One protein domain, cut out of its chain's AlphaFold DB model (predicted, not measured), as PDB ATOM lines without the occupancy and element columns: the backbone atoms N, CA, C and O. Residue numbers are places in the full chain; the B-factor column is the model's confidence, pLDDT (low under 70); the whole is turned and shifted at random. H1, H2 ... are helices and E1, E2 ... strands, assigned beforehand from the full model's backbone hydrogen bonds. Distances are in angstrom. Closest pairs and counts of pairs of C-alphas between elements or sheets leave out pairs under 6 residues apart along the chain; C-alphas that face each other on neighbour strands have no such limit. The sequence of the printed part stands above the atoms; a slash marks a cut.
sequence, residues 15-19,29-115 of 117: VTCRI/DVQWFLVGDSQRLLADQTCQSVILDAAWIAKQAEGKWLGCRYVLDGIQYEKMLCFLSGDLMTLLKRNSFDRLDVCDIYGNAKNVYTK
ATOM      1  N   VAL A  15     139.931 117.574 124.969       84.25
ATOM      2  CA  VAL A  15     141.376 117.695 124.792       84.25
ATOM      3  C   VAL A  15     142.033 116.660 125.681       84.25
ATOM      4  O   VAL A  15     141.884 116.709 126.898       84.25
ATOM      5  N   THR A  16     142.759 115.723 125.076       85.75
ATOM      6  CA  THR A  16     143.597 114.778 125.820       85.75
ATOM      7  C   THR A  16     145.052 115.192 125.680       85.75
ATOM      8  O   THR A  16     145.589 115.189 124.575       85.75
ATOM      9  N   CYS A  17     145.703 115.507 126.794       83.12
ATOM     10  CA  CYS A  17     147.144 115.733 126.839       83.12
ATOM     11  C   CYS A  17     147.806 114.568 127.567       83.12
ATOM     12  O   CYS A  17     147.283 114.084 128.568       83.12
ATOM     13  N   ARG A  18     148.946 114.103 127.053       81.25
ATOM     14  CA  ARG A  18     149.731 113.019 127.653       81.25
ATOM     15  C   ARG A  18     151.196 113.408 127.682       81.25
ATOM     16  O   ARG A  18     151.654 114.124 126.795       81.25
ATOM     17  N   ILE A  19     151.920 112.911 128.672       77.31
ATOM     18  CA  ILE A  19     153.382 112.942 128.650       77.31
ATOM     19  C   ILE A  19     153.821 111.947 127.560       77.31
ATOM     20  O   ILE A  19     153.454 110.775 127.622       77.31
ATOM     21  N   ASP A  29     155.097 111.634 140.575       85.25
ATOM     22  CA  ASP A  29     154.584 112.933 141.031       85.25
ATOM     23  C   ASP A  29     154.024 113.826 139.912       85.25
ATOM     24  O   ASP A  29     154.255 115.036 139.871       85.25
ATOM     25  N   VAL A  30     153.277 113.218 138.983       85.88
ATOM     26  CA  VAL A  30     152.644 113.945 137.880       85.88
ATOM     27  C   VAL A  30     151.607 114.921 138.427       85.88
ATOM     28  O   VAL A  30     150.691 114.544 139.159       85.88
ATOM     29  N   GLN A  31     151.743 116.181 138.033       87.06
ATOM     30  CA  GLN A  31     150.856 117.275 138.393       87.06
ATOM     31  C   GLN A  31     150.510 118.088 137.151       87.06
ATOM     32  O   GLN A  31     151.377 118.670 136.497       87.06
ATOM     33  N   TRP A  32     149.219 118.171 136.848       88.19
ATOM     34  CA  TRP A  32     148.693 119.022 135.786       88.19
ATOM     35  C   TRP A  32     148.231 120.356 136.365       88.19
ATOM     36  O   TRP A  32     147.569 120.400 137.406       88.19
ATOM     37  N   PHE A  33     148.568 121.457 135.700       88.62
ATOM     38  CA  PHE A  33     148.256 122.793 136.200       88.62
ATOM     39  C   PHE A  33     147.962 123.785 135.077       88.62
ATOM     40  O   PHE A  33     148.397 123.622 133.940       88.62
ATOM     41  N   LEU A  34     147.233 124.847 135.411       90.38
ATOM     42  CA  LEU A  34     147.045 125.994 134.523       90.38
ATOM     43  C   LEU A  34     148.108 127.057 134.812       90.38
ATOM     44  O   LEU A  34     148.290 127.459 135.963       90.38
ATOM     45  N   VAL A  35     148.785 127.531 133.768       87.00
ATOM     46  CA  VAL A  35     149.780 128.609 133.841       87.00
ATOM     47  C   VAL A  35     149.075 129.954 134.087       87.00
ATOM     48  O   VAL A  35     148.132 130.298 133.370       87.00
ATOM     49  N   GLY A  36     149.522 130.706 135.099       76.56
ATOM     50  CA  GLY A  36     148.982 132.011 135.516       76.56
ATOM     51  C   GLY A  36     149.467 132.435 136.916       76.56
ATOM     52  O   GLY A  36     150.314 131.755 137.492       76.56
ATOM     53  N   ASP A  37     148.907 133.520 137.475       56.50
ATOM     54  CA  ASP A  37     149.367 134.187 138.722       56.50
ATOM     55  C   ASP A  37     149.307 133.324 139.996       56.50
ATOM     56  O   ASP A  37     149.869 133.657 141.036       56.50
ATOM     57  N   SER A  38     148.639 132.179 139.928       60.22
ATOM     58  CA  SER A  38     148.770 131.086 140.887       60.22
ATOM     59  C   SER A  38     148.604 129.795 140.095       60.22
ATOM     60  O   SER A  38     147.575 129.616 139.440       60.22
ATOM     61  N   GLN A  39     149.620 128.923 140.096       65.00
ATOM     62  CA  GLN A  39     149.560 127.620 139.425       65.00
ATOM     63  C   GLN A  39     148.387 126.823 140.009       65.00
ATOM     64  O   GLN A  39     148.488 126.211 141.073       65.00
ATOM     65  N   ARG A  40     147.233 126.880 139.337       77.56
ATOM     66  CA  ARG A  40     146.029 126.184 139.780       77.56
ATOM     67  C   ARG A  40     146.174 124.729 139.368       77.56
ATOM     68  O   ARG A  40     146.073 124.419 138.181       77.56
ATOM     69  N   LEU A  41     146.408 123.866 140.352       78.69
ATOM     70  CA  LEU A  41     146.411 122.422 140.161       78.69
ATOM     71  C   LEU A  41     145.035 121.961 139.671       78.69
ATOM     72  O   LEU A  41     143.992 122.371 140.193       78.69
ATOM     73  N   LEU A  42     145.050 121.100 138.662       78.00
ATOM     74  CA  LEU A  42     143.891 120.322 138.254       78.00
ATOM     75  C   LEU A  42     143.888 119.088 139.163       78.00
ATOM     76  O   LEU A  42     144.760 118.234 139.039       78.00
ATOM     77  N   ALA A  43     143.006 119.072 140.165       55.78
ATOM     78  CA  ALA A  43     143.036 118.087 141.248       55.78
ATOM     79  C   ALA A  43     143.043 116.623 140.750       55.78
ATOM     80  O   ALA A  43     142.402 116.300 139.749       55.78
ATOM     81  N   ASP A  44     143.750 115.766 141.498       54.38
ATOM     82  CA  ASP A  44     143.760 114.290 141.457       54.38
ATOM     83  C   ASP A  44     144.165 113.584 140.158       54.38
ATOM     84  O   ASP A  44     143.851 112.413 139.953       54.38
ATOM     85  N   GLN A  45     144.944 114.230 139.294       56.38
ATOM     86  CA  GLN A  45     145.474 113.556 138.108       56.38
ATOM     87  C   GLN A  45     146.954 113.221 138.271       56.38
ATOM     88  O   GLN A  45     147.809 113.785 137.598       56.38
ATOM     89  N   THR A  46     147.235 112.238 139.136       57.72
ATOM     90  CA  THR A  46     148.517 111.499 139.155       57.72
ATOM     91  C   THR A  46     148.721 110.659 137.885       57.72
ATOM     92  O   THR A  46     149.758 110.029 137.692       57.72
ATOM     93  N   CYS A  47     147.723 110.646 137.000       69.69
ATOM     94  CA  CYS A  47     147.758 109.996 135.707       69.69
ATOM     95  C   CYS A  47     148.680 110.736 134.730       69.69
ATOM     96  O   CYS A  47     148.670 111.961 134.609       69.69
ATOM     97  N   GLN A  48     149.388 109.958 133.913       76.31
ATOM     98  CA  GLN A  48     150.245 110.436 132.817       76.31
ATOM     99  C   GLN A  48     149.473 111.162 131.697       76.31
ATOM    100  O   GLN A  48     150.073 111.652 130.737       76.31
ATOM    101  N   SER A  49     148.145 111.231 131.804       81.94
ATOM    102  CA  SER A  49     147.262 111.924 130.879       81.94
ATOM    103  C   SER A  49     146.166 112.695 131.597       81.94
ATOM    104  O   SER A  49     145.611 112.186 132.571       81.94
ATOM    105  N   VAL A  50     145.780 113.831 131.020       84.69
ATOM    106  CA  VAL A  50     144.611 114.625 131.411       84.69
ATOM    107  C   VAL A  50     143.634 114.752 130.254       84.69
ATOM    108  O   VAL A  50     144.041 114.930 129.105       84.69
ATOM    109  N   ILE A  51     142.341 114.654 130.566       86.12
ATOM    110  CA  ILE A  51     141.235 114.861 129.628       86.12
ATOM    111  C   ILE A  51     140.435 116.070 130.107       86.12
ATOM    112  O   ILE A  51     140.005 116.109 131.259       86.12
ATOM    113  N   LEU A  52     140.245 117.048 129.226       87.19
ATOM    114  CA  LEU A  52     139.532 118.294 129.504       87.19
ATOM    115  C   LEU A  52     138.385 118.463 128.516       87.19
ATOM    116  O   LEU A  52     138.591 118.336 127.310       87.19
ATOM    117  N   ASP A  53     137.188 118.769 129.007       87.19
ATOM    118  CA  ASP A  53     136.044 119.064 128.148       87.19
ATOM    119  C   ASP A  53     136.047 120.529 127.684       87.19
ATOM    120  O   ASP A  53     136.425 121.443 128.423       87.19
ATOM    121  N   ALA A  54     135.613 120.764 126.443       87.31
ATOM    122  CA  ALA A  54     135.607 122.096 125.836       87.31
ATOM    123  C   ALA A  54     134.756 123.115 126.617       87.31
ATOM    124  O   ALA A  54     135.117 124.289 126.691       87.31
ATOM    125  N   ALA A  55     133.651 122.680 127.236       88.19
ATOM    126  CA  ALA A  55     132.771 123.565 127.999       88.19
ATOM    127  C   ALA A  55     133.431 124.042 129.304       88.19
ATOM    128  O   ALA A  55     133.341 125.219 129.670       88.19
ATOM    129  N   TRP A  56     134.136 123.154 129.999       89.56
ATOM    130  CA  TRP A  56     134.938 123.483 131.165       89.56
ATOM    131  C   TRP A  56     136.121 124.363 130.786       89.56
ATOM    132  O   TRP A  56     136.364 125.345 131.489       89.56
ATOM    133  N   ILE A  57     136.803 124.082 129.667       90.06
ATOM    134  CA  ILE A  57     137.880 124.945 129.162       90.06
ATOM    135  C   ILE A  57     137.346 126.363 128.968       90.06
ATOM    136  O   ILE A  57     137.860 127.280 129.609       90.06
ATOM    137  N   ALA A  58     136.263 126.526 128.205       90.06
ATOM    138  CA  ALA A  58     135.645 127.828 127.957       90.06
ATOM    139  C   ALA A  58     135.298 128.580 129.253       90.06
ATOM    140  O   ALA A  58     135.398 129.804 129.326       90.06
ATOM    141  N   LYS A  59     134.906 127.853 130.305       90.50
ATOM    142  CA  LYS A  59     134.481 128.440 131.580       90.50
ATOM    143  C   LYS A  59     135.628 128.720 132.559       90.50
ATOM    144  O   LYS A  59     135.509 129.629 133.377       90.50
ATOM    145  N   GLN A  60     136.686 127.912 132.561       88.69
ATOM    146  CA  GLN A  60     137.688 127.881 133.644       88.69
ATOM    147  C   GLN A  60     139.125 128.137 133.170       88.69
ATOM    148  O   GLN A  60     139.959 128.624 133.950       88.69
ATOM    149  N   ALA A  61     139.423 127.808 131.915       90.00
ATOM    150  CA  ALA A  61     140.778 127.748 131.381       90.00
ATOM    151  C   ALA A  61     140.959 128.445 130.024       90.00
ATOM    152  O   ALA A  61     142.030 128.327 129.435       90.00
ATOM    153  N   GLU A  62     139.956 129.188 129.554       92.38
ATOM    154  CA  GLU A  62     140.007 129.898 128.277       92.38
ATOM    155  C   GLU A  62     141.233 130.811 128.199       92.38
ATOM    156  O   GLU A  62     141.486 131.625 129.095       92.38
ATOM    157  N   GLY A  63     142.014 130.648 127.133       91.81
ATOM    158  CA  GLY A  63     143.211 131.440 126.879       91.81
ATOM    159  C   GLY A  63     144.417 131.095 127.757       91.81
ATOM    160  O   GLY A  63     145.445 131.769 127.659       91.81
ATOM    161  N   LYS A  64     144.323 130.072 128.616       91.88
ATOM    162  CA  LYS A  64     145.421 129.647 129.497       91.88
ATOM    163  C   LYS A  64     146.241 128.534 128.863       91.88
ATOM    164  O   LYS A  64     145.766 127.786 128.014       91.88
ATOM    165  N   TRP A  65     147.475 128.391 129.330       91.56
ATOM    166  CA  TRP A  65     148.310 127.244 128.991       91.56
ATOM    167  C   TRP A  65     148.158 126.146 130.041       91.56
ATOM    168  O   TRP A  65     148.169 126.413 131.241       91.56
ATOM    169  N   LEU A  66     148.037 124.911 129.576       91.00
ATOM    170  CA  LEU A  66     148.167 123.701 130.363       91.00
ATOM    171  C   LEU A  66     149.649 123.354 130.495       91.00
ATOM    172  O   LEU A  66     150.342 123.142 129.492       91.00
ATOM    173  N   GLY A  67     150.109 123.287 131.736       89.62
ATOM    174  CA  GLY A  67     151.414 122.777 132.111       89.62
ATOM    175  C   GLY A  67     151.312 121.407 132.774       89.62
ATOM    176  O   GLY A  67     150.275 121.028 133.324       89.62
ATOM    177  N   CYS A  68     152.415 120.673 132.725       88.00
ATOM    178  CA  CYS A  68     152.614 119.440 133.464       88.00
ATOM    179  C   CYS A  68     153.961 119.502 134.178       88.00
ATOM    180  O   CYS A  68     154.967 119.894 133.580       88.00
ATOM    181  N   ARG A  69     153.969 119.117 135.451       88.25
ATOM    182  CA  ARG A  69     155.168 118.896 136.250       88.25
ATOM    183  C   ARG A  69     155.235 117.423 136.617       88.25
ATOM    184  O   ARG A  69     154.204 116.828 136.909       88.25
ATOM    185  N   TYR A  70     156.424 116.845 136.581       87.12
ATOM    186  CA  TYR A  70     156.645 115.453 136.952       87.12
ATOM    187  C   TYR A  70     158.094 115.231 137.381       87.12
ATOM    188  O   TYR A  70     158.957 116.064 137.109       87.12
ATOM    189  N   VAL A  71     158.369 114.107 138.033       87.12
ATOM    190  CA  VAL A  71     159.720 113.658 138.381       87.12
ATOM    191  C   VAL A  71     160.099 112.482 137.490       87.12
ATOM    192  O   VAL A  71     159.313 111.553 137.324       87.12
ATOM    193  N   LEU A  72     161.297 112.517 136.917       86.44
ATOM    194  CA  LEU A  72     161.887 111.414 136.161       86.44
ATOM    195  C   LEU A  72     163.311 111.199 136.671       86.44
ATOM    196  O   LEU A  72     164.098 112.142 136.721       86.44
ATOM    197  N   ASP A  73     163.608 109.976 137.114       86.44
ATOM    198  CA  ASP A  73     164.904 109.584 137.689       86.44
ATOM    199  C   ASP A  73     165.414 110.551 138.785       86.44
ATOM    200  O   ASP A  73     166.600 110.859 138.891       86.44
ATOM    201  N   GLY A  74     164.491 111.060 139.613       86.12
ATOM    202  CA  GLY A  74     164.776 111.994 140.710       86.12
ATOM    203  C   GLY A  74     164.928 113.465 140.298       86.12
ATOM    204  O   GLY A  74     165.122 114.317 141.164       86.12
ATOM    205  N   ILE A  75     164.811 113.787 139.007       87.31
ATOM    206  CA  ILE A  75     164.866 115.158 138.485       87.31
ATOM    207  C   ILE A  75     163.444 115.656 138.227       87.31
ATOM    208  O   ILE A  75     162.647 114.980 137.580       87.31
ATOM    209  N   GLN A  76     163.120 116.858 138.712       89.06
ATOM    210  CA  GLN A  76     161.833 117.496 138.448       89.06
ATOM    211  C   GLN A  76     161.845 118.201 137.086       89.06
ATOM    212  O   GLN A  76     162.677 119.071 136.828       89.06
ATOM    213  N   TYR A  77     160.863 117.878 136.256       86.38
ATOM    214  CA  TYR A  77     160.606 118.492 134.962       86.38
ATOM    215  C   TYR A  77     159.308 119.286 135.000       86.38
ATOM    216  O   TYR A  77     158.340 118.901 135.653       86.38
ATOM    217  N   GLU A  78     159.276 120.386 134.256       88.19
ATOM    218  CA  GLU A  78     158.078 121.182 134.019       88.19
ATOM    219  C   GLU A  78     157.992 121.520 132.529       88.19
ATOM    220  O   GLU A  78     158.966 121.982 131.930       88.19
ATOM    221  N   LYS A  79     156.836 121.258 131.915       85.81
ATOM    222  CA  LYS A  79     156.589 121.494 130.489       85.81
ATOM    223  C   LYS A  79     155.261 122.212 130.294       85.81
ATOM    224  O   LYS A  79     154.250 121.831 130.878       85.81
ATOM    225  N   MET A  80     155.252 123.217 129.420       88.00
ATOM    226  CA  MET A  80     154.023 123.777 128.852       88.00
ATOM    227  C   MET A  80     153.625 122.937 127.642       88.00
ATOM    228  O   MET A  80     154.449 122.719 126.757       88.00
ATOM    229  N   LEU A  81     152.387 122.447 127.619       85.38
ATOM    230  CA  LEU A  81     151.969 121.416 126.668       85.38
ATOM    231  C   LEU A  81     150.888 121.888 125.704       85.38
ATOM    232  O   LEU A  81     150.964 121.581 124.519       85.38
ATOM    233  N   CYS A  82     149.874 122.603 126.191       89.19
ATOM    234  CA  CYS A  82     148.705 122.909 125.368       89.19
ATOM    235  C   CYS A  82     148.076 124.250 125.743       89.19
ATOM    236  O   CYS A  82     147.712 124.472 126.893       89.19
ATOM    237  N   PHE A  83     147.915 125.142 124.776       91.88
ATOM    238  CA  PHE A  83     147.050 126.307 124.874       91.88
ATOM    239  C   PHE A  83     145.588 125.862 124.836       91.88
ATOM    240  O   PHE A  83     145.146 125.224 123.878       91.88
ATOM    241  N   LEU A  84     144.829 126.217 125.867       91.44
ATOM    242  CA  LEU A  84     143.446 125.802 126.032       91.44
ATOM    243  C   LEU A  84     142.492 126.875 125.504       91.44
ATOM    244  O   LEU A  84     142.544 128.042 125.895       91.44
ATOM    245  N   SER A  85     141.591 126.449 124.626       91.31
ATOM    246  CA  SER A  85     140.452 127.235 124.169       91.31
ATOM    247  C   SER A  85     139.262 126.309 123.960       91.31
ATOM    248  O   SER A  85     139.439 125.174 123.514       91.31
ATOM    249  N   GLY A  86     138.068 126.783 124.302       88.75
ATOM    250  CA  GLY A  86     136.802 126.135 123.976       88.75
ATOM    251  C   GLY A  86     136.416 126.291 122.503       88.75
ATOM    252  O   GLY A  86     135.472 125.645 122.059       88.75
ATOM    253  N   ASP A  87     137.143 127.112 121.737       88.19
ATOM    254  CA  ASP A  87     137.060 127.155 120.277       88.19
ATOM    255  C   ASP A  87     138.112 126.227 119.658       88.19
ATOM    256  O   ASP A  87     139.326 126.435 119.778       88.19
ATOM    257  N   LEU A  88     137.636 125.211 118.942       84.06
ATOM    258  CA  LEU A  88     138.480 124.192 118.331       84.06
ATOM    259  C   LEU A  88     139.433 124.783 117.289       84.06
ATOM    260  O   LEU A  88     140.587 124.368 117.205       84.06
ATOM    261  N   MET A  89     139.008 125.797 116.530       85.12
ATOM    262  CA  MET A  89     139.881 126.418 115.529       85.12
ATOM    263  C   MET A  89     141.022 127.200 116.171       85.12
ATOM    264  O   MET A  89     142.157 127.148 115.687       85.12
ATOM    265  N   THR A  90     140.747 127.910 117.263       88.56
ATOM    266  CA  THR A  90     141.780 128.579 118.058       88.56
ATOM    267  C   THR A  90     142.734 127.562 118.673       88.56
ATOM    268  O   THR A  90     143.952 127.721 118.545       88.56
ATOM    269  N   LEU A  91     142.209 126.484 119.257       87.94
ATOM    270  CA  LEU A  91     143.015 125.406 119.824       87.94
ATOM    271  C   LEU A  91     143.931 124.765 118.771       87.94
ATOM    272  O   LEU A  91     145.129 124.631 119.018       87.94
ATOM    273  N   LEU A  92     143.408 124.456 117.581       85.50
ATOM    274  CA  LEU A  92     144.179 123.882 116.475       85.50
ATOM    275  C   LEU A  92     145.280 124.819 115.965       85.50
ATOM    276  O   LEU A  92     146.377 124.368 115.653       85.50
ATOM    277  N   LYS A  93     145.013 126.128 115.895       87.31
ATOM    278  CA  LYS A  93     145.977 127.128 115.398       87.31
ATOM    279  C   LYS A  93     147.091 127.454 116.390       87.31
ATOM    280  O   LYS A  93     148.170 127.870 115.978       87.31
ATOM    281  N   ARG A  94     146.811 127.362 117.691       89.94
ATOM    282  CA  ARG A  94     147.728 127.796 118.760       89.94
ATOM    283  C   ARG A  94     148.631 126.684 119.281       89.94
ATOM    284  O   ARG A  94     149.524 126.969 120.074       89.94
ATOM    285  N   ASN A  95     148.420 125.453 118.829       87.00
ATOM    286  CA  ASN A  95     149.119 124.271 119.308       87.00
ATOM    287  C   ASN A  95     149.670 123.435 118.156       87.00
ATOM    288  O   ASN A  95     149.174 123.480 117.032       87.00
ATOM    289  N   SER A  96     150.681 122.629 118.464       82.44
ATOM    290  CA  SER A  96     151.121 121.529 117.608       82.44
ATOM    291  C   SER A  96     150.610 120.222 118.197       82.44
ATOM    292  O   SER A  96     150.862 119.944 119.365       82.44
ATOM    293  N   PHE A  97     149.904 119.429 117.395       75.81
ATOM    294  CA  PHE A  97     149.385 118.125 117.804       75.81
ATOM    295  C   PHE A  97     150.093 117.028 117.030       75.81
ATOM    296  O   PHE A  97     150.226 117.119 115.809       75.81
ATOM    297  N   ASP A  98     150.472 115.966 117.730       75.62
ATOM    298  CA  ASP A  98     150.969 114.749 117.088       75.62
ATOM    299  C   ASP A  98     149.816 113.940 116.480       75.62
ATOM    300  O   ASP A  98     149.980 113.269 115.459       75.62
ATOM    301  N   ARG A  99     148.623 114.038 117.086       78.00
ATOM    302  CA  ARG A  99     147.429 113.276 116.720       78.00
ATOM    303  C   ARG A  99     146.137 114.048 117.008       78.00
ATOM    304  O   ARG A  99     145.995 114.650 118.067       78.00
ATOM    305  N   LEU A 100     145.187 113.964 116.080       80.81
ATOM    306  CA  LEU A 100     143.812 114.445 116.190       80.81
ATOM    307  C   LEU A 100     142.853 113.297 115.852       80.81
ATOM    308  O   LEU A 100     142.827 112.808 114.719       80.81
ATOM    309  N   ASP A 101     142.055 112.892 116.834       78.00
ATOM    310  CA  ASP A 101     141.022 111.869 116.690       78.00
ATOM    311  C   ASP A 101     139.647 112.529 116.511       78.00
ATOM    312  O   ASP A 101     139.226 113.346 117.328       78.00
ATOM    313  N   VAL A 102     138.936 112.173 115.439       75.75
ATOM    314  CA  VAL A 102     137.550 112.597 115.189       75.75
ATOM    315  C   VAL A 102     136.639 111.413 115.474       75.75
ATOM    316  O   VAL A 102     136.656 110.433 114.725       75.75
ATOM    317  N   CYS A 103     135.840 111.508 116.534       73.31
ATOM    318  CA  CYS A 103     134.958 110.434 116.985       73.31
ATOM    319  C   CYS A 103     133.492 110.654 116.580       73.31
ATOM    320  O   CYS A 103     133.076 111.763 116.248       73.31
ATOM    321  N   ASP A 104     132.702 109.582 116.587       71.88
ATOM    322  CA  ASP A 104     131.242 109.674 116.580       71.88
ATOM    323  C   ASP A 104     130.673 109.994 117.977       71.88
ATOM    324  O   ASP A 104     131.407 110.103 118.960       71.88
ATOM    325  N   ILE A 105     129.346 110.125 118.068       69.06
ATOM    326  CA  ILE A 105     128.633 110.429 119.322       69.06
ATOM    327  C   ILE A 105     128.766 109.334 120.395       69.06
ATOM    328  O   ILE A 105     128.406 109.567 121.545       69.06
ATOM    329  N   TYR A 106     129.262 108.150 120.033       75.62
ATOM    330  CA  TYR A 106     129.515 107.032 120.943       75.62
ATOM    331  C   TYR A 106     130.994 106.942 121.348       75.62
ATOM    332  O   TYR A 106     131.371 106.037 122.089       75.62
ATOM    333  N   GLY A 107     131.835 107.870 120.875       69.19
ATOM    334  CA  GLY A 107     133.270 107.894 121.144       69.19
ATOM    335  C   GLY A 107     134.103 107.003 120.220       69.19
ATOM    336  O   GLY A 107     135.313 106.901 120.424       69.19
ATOM    337  N   ASN A 108     133.515 106.386 119.188       75.25
ATOM    338  CA  ASN A 108     134.273 105.561 118.246       75.25
ATOM    339  C   ASN A 108     135.033 106.447 117.257       75.25
ATOM    340  O   ASN A 108     134.441 107.319 116.617       75.25
ATOM    341  N   ALA A 109     136.331 106.194 117.079       76.00
ATOM    342  CA  ALA A 109     137.155 106.940 116.134       76.00
ATOM    343  C   ALA A 109     136.672 106.716 114.689       76.00
ATOM    344  O   ALA A 109     136.725 105.605 114.163       76.00
ATOM    345  N   LYS A 110     136.220 107.790 114.034       76.50
ATOM    346  CA  LYS A 110     135.836 107.804 112.616       76.50
ATOM    347  C   LYS A 110     137.011 108.134 111.712       76.50
ATOM    348  O   LYS A 110     137.188 107.500 110.678       76.50
ATOM    349  N   ASN A 111     137.779 109.157 112.072       76.50
ATOM    350  CA  ASN A 111     138.977 109.552 111.341       76.50
ATOM    351  C   ASN A 111     140.083 109.897 112.328       76.50
ATOM    352  O   ASN A 111     139.825 110.413 113.411       76.50
ATOM    353  N   VAL A 112     141.314 109.640 111.910       76.38
ATOM    354  CA  VAL A 112     142.517 109.905 112.689       76.38
ATOM    355  C   VAL A 112     143.476 110.669 111.798       76.38
ATOM    356  O   VAL A 112     143.778 110.221 110.690       76.38
ATOM    357  N   TYR A 113     143.961 111.800 112.288       75.50
ATOM    358  CA  TYR A 113     144.962 112.612 111.614       75.50
ATOM    359  C   TYR A 113     146.203 112.655 112.488       75.50
ATOM    360  O   TYR A 113     146.128 113.032 113.652       75.50
ATOM    361  N   THR A 114     147.342 112.259 111.939       77.94
ATOM    362  CA  THR A 114     148.635 112.386 112.608       77.94
ATOM    363  C   THR A 114     149.482 113.398 111.870       77.94
ATOM    364  O   THR A 114     149.350 113.573 110.652       77.94
ATOM    365  N   LYS A 115     150.360 114.075 112.604       69.69
ATOM    366  CA  LYS A 115     151.372 114.915 111.977       69.69
ATOM    367  C   LYS A 115     152.241 114.033 111.076       69.69
ATOM    368  O   LYS A 115     152.625 112.933 111.464       69.69
TER     369      LYS A 115
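What this domain is: This is residues 15 to 19 and 29 to 115 of the 117 residues of an uncharacterized protein of Ruminococcus sp. AM40-10AC (UniProt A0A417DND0). A small, loosely formed barrel of five strands makes the core: the sheet E2, E4, E5 curves partly round to the strand pair E1 and E3, with gaps where E1 meets E5 and E3 meets E2. Helices H1 and H2 lie at the end where E3 and E5 end, and a separate hairpin, E6 and E7, lies beyond E1; the turns of the hairpins E4-E5 and E6-E7 are at opposite ends of the longest axis. The printed part has 92 residues with two named helices and seven named strands, in the order E1 E2 E3 H1 E4 E5 H2 E6 E7. The sheets, E2 - E4 - E5, E1 - E3 and E6 - E7, are antiparallel, and the class is mixed, helices and strands. The whole is compact, with a radius of gyration of the C-alphas of 13.9 A and spans of 40 by 29 by 23 A.

Where its parts are: E4, residues 65 to 72, is 22.1 A long, and E5, residues 75 to 83, is 25.0 A long. E2, residues 29 to 34, is 16.4 A long. E1, residues 15 to 18, begins at C-alpha 15 (141.376, 117.695, 124.792), and E3 is residues 49 to 53. H1 is residues 54 to 61 and H2 residues 88 to 94. E6 is residues 99 to 103, and E7, residues 109 to 114, ends at C-alpha 114 (148.635, 112.386, 112.608).

How they stand to each other: E4 is the inner strand between E2 and E5. E4 and E5 form a hairpin, with N 70 and O 77 3.0 A apart, within hydrogen-bond range. E2 is antiparallel to E4, with N 33 and O 67 at 3.0 A. E1 and E3 are antiparallel at 171 degrees, with N 17 and O 50 at 2.9 A. The closest C-alphas of E1 and E5 are those of Cys 17 and Leu 81, 7.5 A apart; those of E2 and E3 are Trp 32 and Val 50, 7.4 A apart. H2 only grazes the sheet of E2, E4 and E5, with its residues 90 to 94; H1 is not on it. H1 and H2 are only just apart, 8.3 A at the closest. E6 and E7 form a hairpin, with N 102 and O 111 at 2.8 A, and E1 and E6 are near each other. In H1 and H2 every O i to N i+4 pair is within hydrogen-bond range.

The domain as a whole: The two C-alphas farthest apart are those of Gly 74 and Ile 105, 42.0 A. Residues 20 to 28 are not printed, and C-alphas 19 and 29 are 12.4 A apart across the cut. The link from E2 to E3 is long, with 14 residues, of which 40 to 41 pair antiparallel with 33 to 34 of E2. The mean pLDDT of the printed part is 82.0; it is under 70 at residues 37 to 39, 43 to 47, 105, 107 and 115.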